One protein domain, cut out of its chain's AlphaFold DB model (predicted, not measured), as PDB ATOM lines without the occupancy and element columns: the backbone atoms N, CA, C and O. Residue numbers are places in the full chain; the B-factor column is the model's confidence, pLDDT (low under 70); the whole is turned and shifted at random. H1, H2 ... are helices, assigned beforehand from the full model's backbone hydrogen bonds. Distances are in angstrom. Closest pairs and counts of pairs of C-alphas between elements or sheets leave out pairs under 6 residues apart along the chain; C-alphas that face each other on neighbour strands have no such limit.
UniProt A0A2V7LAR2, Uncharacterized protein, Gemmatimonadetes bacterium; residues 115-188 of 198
ATOM      1  N   PRO A 115     -10.940  38.007  53.483       88.94
ATOM      2  CA  PRO A 115     -12.083  38.897  53.636       88.94
ATOM      3  C   PRO A 115     -12.956  38.936  52.372       88.94
ATOM      4  O   PRO A 115     -12.486  38.798  51.239       88.94
ATOM      5  N   LYS A 116     -14.262  39.162  52.548       92.06
ATOM      6  CA  LYS A 116     -15.204  39.236  51.424       92.06
ATOM      7  C   LYS A 116     -14.812  40.381  50.481       92.06
ATOM      8  O   LYS A 116     -14.804  41.535  50.888       92.06
ATOM      9  N   GLY A 117     -14.553  40.054  49.215       90.56
ATOM     10  CA  GLY A 117     -14.162  41.034  48.195       90.56
ATOM     11  C   GLY A 117     -12.671  41.392  48.177       90.56
ATOM     12  O   GLY A 117     -12.279  42.180  47.328       90.56
ATOM     13  N   SER A 118     -11.856  40.784  49.045       91.56
ATOM     14  CA  SER A 118     -10.405  40.993  49.128       91.56
ATOM     15  C   SER A 118      -9.697  39.630  49.198       91.56
ATOM     16  O   SER A 118      -9.314  39.166  50.271       91.56
ATOM     17  N   PRO A 119      -9.636  38.893  48.070       90.94
ATOM     18  CA  PRO A 119      -9.193  37.498  48.052       90.94
ATOM     19  C   PRO A 119      -7.688  37.307  48.291       90.94
ATOM     20  O   PRO A 119      -7.280  36.197  48.629       90.94
ATOM     21  N   PHE A 120      -6.874  38.348  48.097       94.44
ATOM     22  CA  PHE A 120      -5.413  38.263  48.091       94.44
ATOM     23  C   PHE A 120      -4.785  39.416  48.878       94.44
ATOM     24  O   PHE A 120      -5.297  40.532  48.856       94.44
ATOM     25  N   ASP A 121      -3.674  39.137  49.560       95.56
ATOM     26  CA  ASP A 121      -2.768  40.180  50.063       95.56
ATOM     27  C   ASP A 121      -1.847  40.742  48.965       95.56
ATOM     28  O   ASP A 121      -1.842  40.215  47.845       95.56
ATOM     29  N   ASP A 122      -1.080  41.794  49.267       97.12
ATOM     30  CA  ASP A 122      -0.406  42.623  48.260       97.12
ATOM     31  C   ASP A 122       0.589  41.837  47.399       97.12
ATOM     32  O   ASP A 122       0.516  41.921  46.170       97.12
ATOM     33  N   ASP A 123       1.419  40.988  48.009       97.25
ATOM     34  CA  ASP A 123       2.375  40.118  47.317       97.25
ATOM     35  C   ASP A 123       1.695  39.273  46.222       97.25
ATOM     36  O   ASP A 123       2.166  39.196  45.082       97.25
ATOM     37  N   ALA A 124       0.546  38.664  46.533       97.25
ATOM     38  CA  ALA A 124      -0.199  37.832  45.586       97.25
ATOM     39  C   ALA A 124      -0.970  38.678  44.565       97.25
ATOM     40  O   ALA A 124      -0.921  38.387  43.368       97.25
ATOM     41  N   ALA A 125      -1.662  39.728  45.011       97.88
ATOM     42  CA  ALA A 125      -2.451  40.589  44.139       97.88
ATOM     43  C   ALA A 125      -1.571  41.279  43.086       97.88
ATOM     44  O   ALA A 125      -1.866  41.231  41.889       97.88
ATOM     45  N   MET A 126      -0.456  41.876  43.508       98.56
ATOM     46  CA  MET A 126       0.443  42.598  42.614       98.56
ATOM     47  C   MET A 126       1.158  41.661  41.637       98.56
ATOM     48  O   MET A 126       1.254  41.997  40.451       98.56
ATOM     49  N   ALA A 127       1.603  40.483  42.093       98.56
ATOM     50  CA  ALA A 127       2.230  39.480  41.231       98.56
ATOM     51  C   ALA A 127       1.265  38.933  40.169       98.56
ATOM     52  O   ALA A 127       1.651  38.789  39.007       98.56
ATOM     53  N   LEU A 128       0.004  38.666  40.532       98.19
ATOM     54  CA  LEU A 128      -1.011  38.200  39.583       98.19
ATOM     55  C   LEU A 128      -1.332  39.270  38.533       98.19
ATOM     56  O   LEU A 128      -1.358  38.957  37.347       98.19
ATOM     57  N   LEU A 129      -1.478  40.535  38.931       98.56
ATOM     58  CA  LEU A 129      -1.720  41.636  37.990       98.56
ATOM     59  C   LEU A 129      -0.538  41.866  37.032       98.56
ATOM     60  O   LEU A 129      -0.751  42.171  35.857       98.56
ATOM     61  N   LEU A 130       0.699  41.680  37.506       98.62
ATOM     62  CA  LEU A 130       1.889  41.681  36.652       98.62
ATOM     63  C   LEU A 130       1.861  40.508  35.661       98.62
ATOM     64  O   LEU A 130       2.098  40.710  34.471       98.62
ATOM     65  N   ALA A 131       1.544  39.298  36.126       98.12
ATOM     66  CA  ALA A 131       1.453  38.117  35.270       98.12
ATOM     67  C   ALA A 131       0.369  38.265  34.189       98.12
ATOM     68  O   ALA A 131       0.610  37.929  33.031       98.12
ATOM     69  N   GLU A 132      -0.798  38.812  34.542       98.12
ATOM     70  CA  GLU A 132      -1.856  39.135  33.582       98.12
ATOM     71  C   GLU A 132      -1.383  40.174  32.556       98.12
ATOM     72  O   GLU A 132      -1.643  40.021  31.366       98.12
ATOM     73  N   SER A 133      -0.651  41.211  32.986       98.56
ATOM     74  CA  SER A 133      -0.123  42.232  32.070       98.56
ATOM     75  C   SER A 133       0.859  41.636  31.069       98.56
ATOM     76  O   SER A 133       0.704  41.829  29.864       98.56
ATOM     77  N   LEU A 134       1.803  40.821  31.542       97.88
ATOM     78  CA  LEU A 134       2.755  40.116  30.684       97.88
ATOM     79  C   LEU A 134       2.046  39.180  29.694       97.88
ATOM     80  O   LEU A 134       2.438  39.101  28.529       97.88
ATOM     81  N   ALA A 135       0.995  38.484  30.138       96.38
ATOM     82  CA  ALA A 135       0.210  37.605  29.279       96.38
ATOM     83  C   ALA A 135      -0.553  38.380  28.190       96.38
ATOM     84  O   ALA A 135      -0.566  37.945  27.038       96.38
ATOM     85  N   ASP A 136      -1.146  39.526  28.537       97.75
ATOM     86  CA  ASP A 136      -1.936  40.351  27.617       97.75
ATOM     87  C   ASP A 136      -1.068  41.135  26.623       97.75
ATOM     88  O   ASP A 136      -1.432  41.286  25.454       97.75
ATOM     89  N   LYS A 137       0.067  41.674  27.082       96.81
ATOM     90  CA  LYS A 137       0.961  42.519  26.276       96.81
ATOM     91  C   LYS A 137       1.981  41.719  25.483       96.81
ATOM     92  O   LYS A 137       2.435  42.187  24.443       96.81
ATOM     93  N   GLY A 138       2.349  40.533  25.968       95.81
ATOM     94  CA  GLY A 138       3.444  39.737  25.415       95.81
ATOM     95  C   GLY A 138       4.841  40.294  25.714       95.81
ATOM     96  O   GLY A 138       5.816  39.722  25.234       95.81
ATOM     97  N   ASP A 139       4.933  41.374  26.494       96.62
ATOM     98  CA  ASP A 139       6.165  42.023  26.951       96.62
ATOM     99  C   ASP A 139       5.879  42.818  28.241       96.62
ATOM    100  O   ASP A 139       4.722  42.973  28.646       96.62
ATOM    101  N   PHE A 140       6.919  43.321  28.897       97.81
ATOM    102  CA  PHE A 140       6.787  44.181  30.063       97.81
ATOM    103  C   PHE A 140       6.398  45.616  29.666       97.81
ATOM    104  O   PHE A 140       7.180  46.349  29.064       97.81
ATOM    105  N   ASP A 141       5.196  46.033  30.067       98.38
ATOM    106  CA  ASP A 141       4.680  47.397  29.917       98.38
ATOM    107  C   ASP A 141       4.477  48.020  31.308       98.38
ATOM    108  O   ASP A 141       3.498  47.738  32.005       98.38
ATOM    109  N   ALA A 142       5.418  48.873  31.719       98.12
ATOM    110  CA  ALA A 142       5.404  49.498  33.042       98.12
ATOM    111  C   ALA A 142       4.146  50.345  33.292       98.12
ATOM    112  O   ALA A 142       3.654  50.388  34.420       98.12
ATOM    113  N   HIS A 143       3.598  50.993  32.257       98.31
ATOM    114  CA  HIS A 143       2.385  51.795  32.395       98.31
ATOM    115  C   HIS A 143       1.156  50.915  32.606       98.31
ATOM    116  O   HIS A 143       0.321  51.228  33.453       98.31
ATOM    117  N   ASP A 144       1.045  49.809  31.871       98.75
ATOM    118  CA  ASP A 144      -0.083  48.888  32.015       98.75
ATOM    119  C   ASP A 144      -0.096  48.209  33.392       98.75
ATOM    120  O   ASP A 144      -1.132  48.195  34.061       98.75
ATOM    121  N   VAL A 145       1.059  47.721  33.858       98.69
ATOM    122  CA  VAL A 145       1.205  47.136  35.203       98.69
ATOM    123  C   VAL A 145       0.836  48.160  36.279       98.69
ATOM    124  O   VAL A 145       0.022  47.877  37.160       98.69
ATOM    125  N   ALA A 146       1.375  49.376  36.174       98.56
ATOM    126  CA  ALA A 146       1.097  50.457  37.110       98.56
ATOM    127  C   ALA A 146      -0.398  50.807  37.174       98.56
ATOM    128  O   ALA A 146      -0.956  50.932  38.262       98.56
ATOM    129  N   GLN A 147      -1.078  50.906  36.027       98.62
ATOM    130  CA  GLN A 147      -2.517  51.180  35.981       98.62
ATOM    131  C   GLN A 147      -3.347  50.069  36.635       98.62
ATOM    132  O   GLN A 147      -4.323  50.362  37.332       98.62
ATOM    133  N   ARG A 148      -2.964  48.800  36.448       98.69
ATOM    134  CA  ARG A 148      -3.615  47.662  37.114       98.69
ATOM    135  C   ARG A 148      -3.450  47.732  38.628       98.69
ATOM    136  O   ARG A 148      -4.437  47.581  39.346       98.69
ATOM    137  N   TRP A 149      -2.242  48.020  39.111       98.75
ATOM    138  CA  TRP A 149      -1.980  48.185  40.541       98.75
ATOM    139  C   TRP A 149      -2.718  49.385  41.137       98.75
ATOM    140  O   TRP A 149      -3.332  49.237  42.190       98.75
ATOM    141  N   VAL A 150      -2.751  50.540  40.458       98.75
ATOM    142  CA  VAL A 150      -3.551  51.703  40.890       98.75
ATOM    143  C   VAL A 150      -5.031  51.331  40.986       98.75
ATOM    144  O   VAL A 150      -5.681  51.621  41.989       98.75
ATOM    145  N   LYS A 151      -5.578  50.642  39.976       98.50
ATOM    146  CA  LYS A 151      -6.975  50.192  39.997       98.50
ATOM    147  C   LYS A 151      -7.255  49.248  41.169       98.50
ATOM    148  O   LYS A 151      -8.278  49.411  41.827       98.50
ATOM    149  N   TRP A 152      -6.373  48.285  41.431       98.38
ATOM    150  CA  TRP A 152      -6.511  47.370  42.566       98.38
ATOM    151  C   TRP A 152      -6.409  48.098  43.909       98.38
ATOM    152  O   TRP A 152      -7.288  47.919  44.747       98.38
ATOM    153  N   MET A 153      -5.424  48.986  44.086       98.19
ATOM    154  CA  MET A 153      -5.254  49.788  45.305       98.19
ATOM    155  C   MET A 153      -6.519  50.587  45.655       98.19
ATOM    156  O   MET A 153      -6.838  50.748  46.828       98.19
ATOM    157  N   LYS A 154      -7.256  51.079  44.650       97.19
ATOM    158  CA  LYS A 154      -8.499  51.848  44.850       97.19
ATOM    159  C   LYS A 154      -9.696  51.004  45.281       97.19
ATOM    160  O   LYS A 154     -10.637  51.552  45.848       97.19
ATOM    161  N   VAL A 155      -9.704  49.716  44.947       96.44
ATOM    162  CA  VAL A 155     -10.823  48.804  45.232       96.44
ATOM    163  C   VAL A 155     -10.569  47.995  46.499       96.44
ATOM    164  O   VAL A 155     -11.504  47.737  47.249       96.44
ATOM    165  N   ASP A 156      -9.322  47.590  46.715       96.31
ATOM    166  CA  ASP A 156      -8.928  46.647  47.754       96.31
ATOM    167  C   ASP A 156      -7.655  47.134  48.456       96.31
ATOM    168  O   ASP A 156      -7.725  47.686  49.552       96.31
ATOM    169  N   GLY A 157      -6.492  47.002  47.807       96.44
ATOM    170  CA  GLY A 157      -5.223  47.489  48.351       96.44
ATOM    171  C   GLY A 157      -4.799  46.834  49.670       96.44
ATOM    172  O   GLY A 157      -3.964  47.403  50.374       96.44
ATOM    173  N   ARG A 158      -5.369  45.679  50.041       95.38
ATOM    174  CA  ARG A 158      -4.991  44.955  51.260       95.38
ATOM    175  C   ARG A 158      -3.502  44.616  51.249       95.38
ATOM    176  O   ARG A 158      -2.970  44.248  50.209       95.38
ATOM    177  N   GLY A 159      -2.848  44.789  52.396       95.25
ATOM    178  CA  GLY A 159      -1.422  44.504  52.565       95.25
ATOM    179  C   GLY A 159      -0.478  45.596  52.076       95.25
ATOM    180  O   GLY A 159       0.683  45.611  52.465       95.25
ATOM    181  N   ILE A 160      -0.960  46.559  51.277       97.38
ATOM    182  CA  ILE A 160      -0.065  47.447  50.533       97.38
ATOM    183  C   ILE A 160       0.903  48.218  51.442       97.38
ATOM    184  O   ILE A 160       0.519  49.047  52.275       97.38
ATOM    185  N   GLY A 161       2.197  47.994  51.217       96.25
ATOM    186  CA  GLY A 161       3.249  48.724  51.911       96.25
ATOM    187  C   GLY A 161       3.195  50.240  51.665       96.25
ATOM    188  O   GLY A 161       2.851  50.715  50.580       96.25
ATOM    189  N   ILE A 162       3.618  51.027  52.660       96.69
ATOM    190  CA  ILE A 162       3.578  52.504  52.618       96.69
ATOM    191  C   ILE A 162       4.316  53.067  51.394       96.69
ATOM    192  O   ILE A 162       3.837  54.004  50.756       96.69
ATOM    193  N   THR A 163       5.492  52.532  51.062       97.44
ATOM    194  CA  THR A 163       6.286  53.006  49.916       97.44
ATOM    195  C   THR A 163       5.574  52.718  48.597       97.44
ATOM    196  O   THR A 163       5.455  53.616  47.763       97.44
ATOM    197  N   THR A 164       5.035  51.509  48.436       98.00
ATOM    198  CA  THR A 164       4.253  51.112  47.261       98.00
ATOM    199  C   THR A 164       3.021  51.996  47.110       98.00
ATOM    200  O   THR A 164       2.810  52.576  46.048       98.00
ATOM    201  N   GLN A 165       2.262  52.203  48.189       98.38
ATOM    202  CA  GLN A 165       1.097  53.085  48.184       98.38
ATOM    203  C   GLN A 165       1.455  54.514  47.749       98.38
ATOM    204  O   GLN A 165       0.728  55.127  46.971       98.38
ATOM    205  N   ARG A 166       2.588  55.056  48.217       98.06
ATOM    206  CA  ARG A 166       3.061  56.388  47.805       98.06
ATOM    207  C   ARG A 166       3.401  56.439  46.316       98.06
ATOM    208  O   ARG A 166       2.983  57.381  45.652       98.06
ATOM    209  N   ALA A 167       4.102  55.434  45.790       98.44
ATOM    210  CA  ALA A 167       4.415  55.362  44.363       98.44
ATOM    211  C   ALA A 167       3.137  55.298  43.511       98.44
ATOM    212  O   ALA A 167       2.998  56.048  42.549       98.44
ATOM    213  N   LEU A 168       2.167  54.463  43.897       98.44
ATOM    214  CA  LEU A 168       0.901  54.345  43.173       98.44
ATOM    215  C   LEU A 168       0.074  55.639  43.206       98.44
ATOM    216  O   LEU A 168      -0.575  55.954  42.213       98.44
ATOM    217  N   ARG A 169       0.132  56.420  44.291       98.31
ATOM    218  CA  ARG A 169      -0.497  57.753  44.342       98.31
ATOM    219  C   ARG A 169       0.166  58.749  43.393       98.31
ATOM    220  O   ARG A 169      -0.536  59.427  42.661       98.31
ATOM    221  N   PHE A 170       1.497  58.780  43.322       98.25
ATOM    222  CA  PHE A 170       2.179  59.627  42.336       98.25
ATOM    223  C   PHE A 170       1.815  59.254  40.895       98.25
ATOM    224  O   PHE A 170       1.675  60.138  40.053       98.25
ATOM    225  N   ILE A 171       1.637  57.960  40.611       98.44
ATOM    226  CA  ILE A 171       1.164  57.480  39.303       98.44
ATOM    227  C   ILE A 171      -0.277  57.927  39.049       98.44
ATOM    228  O   ILE A 171      -0.591  58.366  37.944       98.44
ATOM    229  N   GLU A 172      -1.152  57.835  40.054       97.69
ATOM    230  CA  GLU A 172      -2.524  58.352  39.972       97.69
ATOM    231  C   GLU A 172      -2.548  59.860  39.669       97.69
ATOM    232  O   GLU A 172      -3.352  60.297  38.847       97.69
ATOM    233  N   ASP A 173      -1.603  60.618  40.231       97.25
ATOM    234  CA  ASP A 173      -1.408  62.052  39.980       97.25
ATOM    235  C   ASP A 173      -0.726  62.360  38.627       97.25
ATOM    236  O   ASP A 173      -0.512  63.522  38.279       97.25
ATOM    237  N   GLY A 174      -0.401  61.335  37.832       96.88
ATOM    238  CA  GLY A 174       0.123  61.470  36.471       96.88
ATOM    239  C   GLY A 174       1.639  61.329  36.328       96.88
ATOM    240  O   GLY A 174       2.158  61.553  35.234       96.88
ATOM    241  N   SER A 175       2.358  60.947  37.386       97.81
ATOM    242  CA  SER A 175       3.796  60.662  37.294       97.81
ATOM    243  C   SER A 175       4.064  59.398  36.475       97.81
ATOM    244  O   SER A 175       3.320  58.417  36.538       97.81
ATOM    245  N   GLU A 176       5.173  59.395  35.738       97.94
ATOM    246  CA  GLU A 176       5.672  58.197  35.064       97.94
ATOM    247  C   GLU A 176       6.034  57.110  36.111       97.94
ATOM    248  O   GLU A 176       6.591  57.450  37.159       97.94
ATOM    249  N   PRO A 177       5.712  55.815  35.895       97.88
ATOM    250  CA  PRO A 177       5.908  54.752  36.887       97.88
ATOM    251  C   PRO A 177       7.299  54.664  37.531       97.88
ATOM    252  O   PRO A 177       7.400  54.530  38.755       97.88
ATOM    253  N   PHE A 178       8.382  54.746  36.753       96.94
ATOM    254  CA  PHE A 178       9.729  54.682  37.321       96.94
ATOM    255  C   PHE A 178      10.088  55.955  38.100       96.94
ATOM    256  O   PHE A 178      10.753  55.874  39.137       96.94
ATOM    257  N   GLU A 179       9.655  57.129  37.637       97.38
ATOM    258  CA  GLU A 179       9.773  58.388  38.384       97.38
ATOM    259  C   GLU A 179       9.015  58.348  39.708       97.38
ATOM    260  O   GLU A 179       9.583  58.693  40.744       97.38
ATOM    261  N   ALA A 180       7.777  57.864  39.701       97.44
ATOM    262  CA  ALA A 180       6.958  57.711  40.896       97.44
ATOM    263  C   ALA A 180       7.622  56.802  41.940       97.44
ATOM    264  O   ALA A 180       7.628  57.122  43.132       97.44
ATOM    265  N   GLY A 181       8.245  55.705  41.496       95.81
ATOM    266  CA  GLY A 181       9.039  54.834  42.364       95.81
ATOM    267  C   GLY A 181      10.209  55.571  43.026       95.81
ATOM    268  O   GLY A 181      10.407  55.461  44.236       95.81
ATOM    269  N   ARG A 182      10.949  56.390  42.264       96.31
ATOM    270  CA  ARG A 182      12.038  57.226  42.809       96.31
ATOM    271  C   ARG A 182      11.519  58.267  43.802       96.31
ATOM    272  O   ARG A 182      12.108  58.436  44.866       96.31
ATOM    273  N   GLN A 183      10.409  58.934  43.485       95.12
ATOM    274  CA  GLN A 183       9.790  59.933  44.360       95.12
ATOM    275  C   GLN A 183       9.296  59.319  45.678       95.12
ATOM    276  O   GLN A 183       9.467  59.915  46.741       95.12
ATOM    277  N   ALA A 184       8.735  58.105  45.641       95.12
ATOM    278  CA  ALA A 184       8.240  57.408  46.830       95.12
ATOM    279  C   ALA A 184       9.344  57.059  47.842       95.12
ATOM    280  O   ALA A 184       9.084  57.059  49.051       95.12
ATOM    281  N   LEU A 185      10.559  56.797  47.345       89.81
ATOM    282  CA  LEU A 185      11.772  56.561  48.136       89.81
ATOM    283  C   LEU A 185      12.410  57.854  48.662       89.81
ATOM    284  O   LEU A 185      13.245  57.801  49.566       89.81
ATOM    285  N   GLY A 186      12.027  59.008  48.111       81.19
ATOM    286  CA  GLY A 186      12.499  60.306  48.564       81.19
ATOM    287  C   GLY A 186      12.146  60.574  50.034       81.19
ATOM    288  O   GLY A 186      11.179  60.002  50.568       81.19
ATOM    289  N   PRO A 187      12.910  61.454  50.715       69.81
ATOM    290  CA  PRO A 187      12.615  61.838  52.088       69.81
ATOM    291  C   PRO A 187      11.148  62.252  52.194       69.81
ATOM    292  O   PRO A 187      10.624  62.965  51.337       69.81
ATOM    293  N   ARG A 188      10.450  61.781  53.238       59.31
ATOM    294  CA  ARG A 188       9.119  62.305  53.555       59.31
ATOM    295  C   ARG A 188       9.265  63.817  53.667       59.31
ATOM    296  O   ARG A 188       9.922  64.278  54.598       59.31
TER     297      ARG A 188
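What this domain is: This is residues 115 to 188 of the 198 residues of an uncharacterized protein of Gemmatimonadetes bacterium (UniProt A0A2V7LAR2). Two helical hairpins, H1 with H2 and H3 with H4, make a flat slab in which H2 is in the middle: H1 packs on one side of it, and H3 and the first part of H4 pack on the other. The helices cross rather than run in line, and H1 stays clear of the second hairpin. The printed part has 74 residues with four named helices, H1 to H4 in chain order, and no named strand, an all-helix domain. It is compact, with a radius of gyration of the C-alphas of 12.3 A and spans of 34 by 32 by 17 A.

How they stand to each other: After residues 115 to 121 comes H1, residues 122 to 137, which forms a hairpin with H2, residues 142 to 155. They touch, through residues 126 to 133 of H1 and 144 to 149 of H2 alone, at a steep tilt of 44 degrees, opposite ways; their closest C-alphas, of Leu 130 and Val 145, are 5.7 A apart. H2, the hub, touches H3, residues 162 to 172, only just about perpendicular at 72 degrees, the closest C-alphas being those of Val 150 and Leu 168, 5.7 A apart. H3 touches H4, residues 177 to 185, in the second hairpin, at a steep tilt of 40 degrees, opposite ways; the closest C-alphas, of Ala 167 and Ala 180, are 4.9 A apart. H2 also touches H4, with residues 142 to 146 alone, the closest C-alphas being those of His 143 and Pro 177, 6.4 A apart. H1 is apart from H3 and H4. In H1, H2, H3 and H4 every O i to N i+4 pair is within hydrogen-bond range.

Where its parts are: H1 begins at C-alpha 122 (-0.406, 42.623, 48.260) and is 22.0 A long; H2 is 20.3 A, H3 15.2 A. H4, 12.8 A, ends at C-alpha 185 (11.772, 56.561, 48.136).

The domain as a whole: The C-alphas farthest apart, of Gly 138 and Arg 188, are 36.5 A apart. The printed part has no cut and no long link. Residues 187 to 188 have pLDDT under 70.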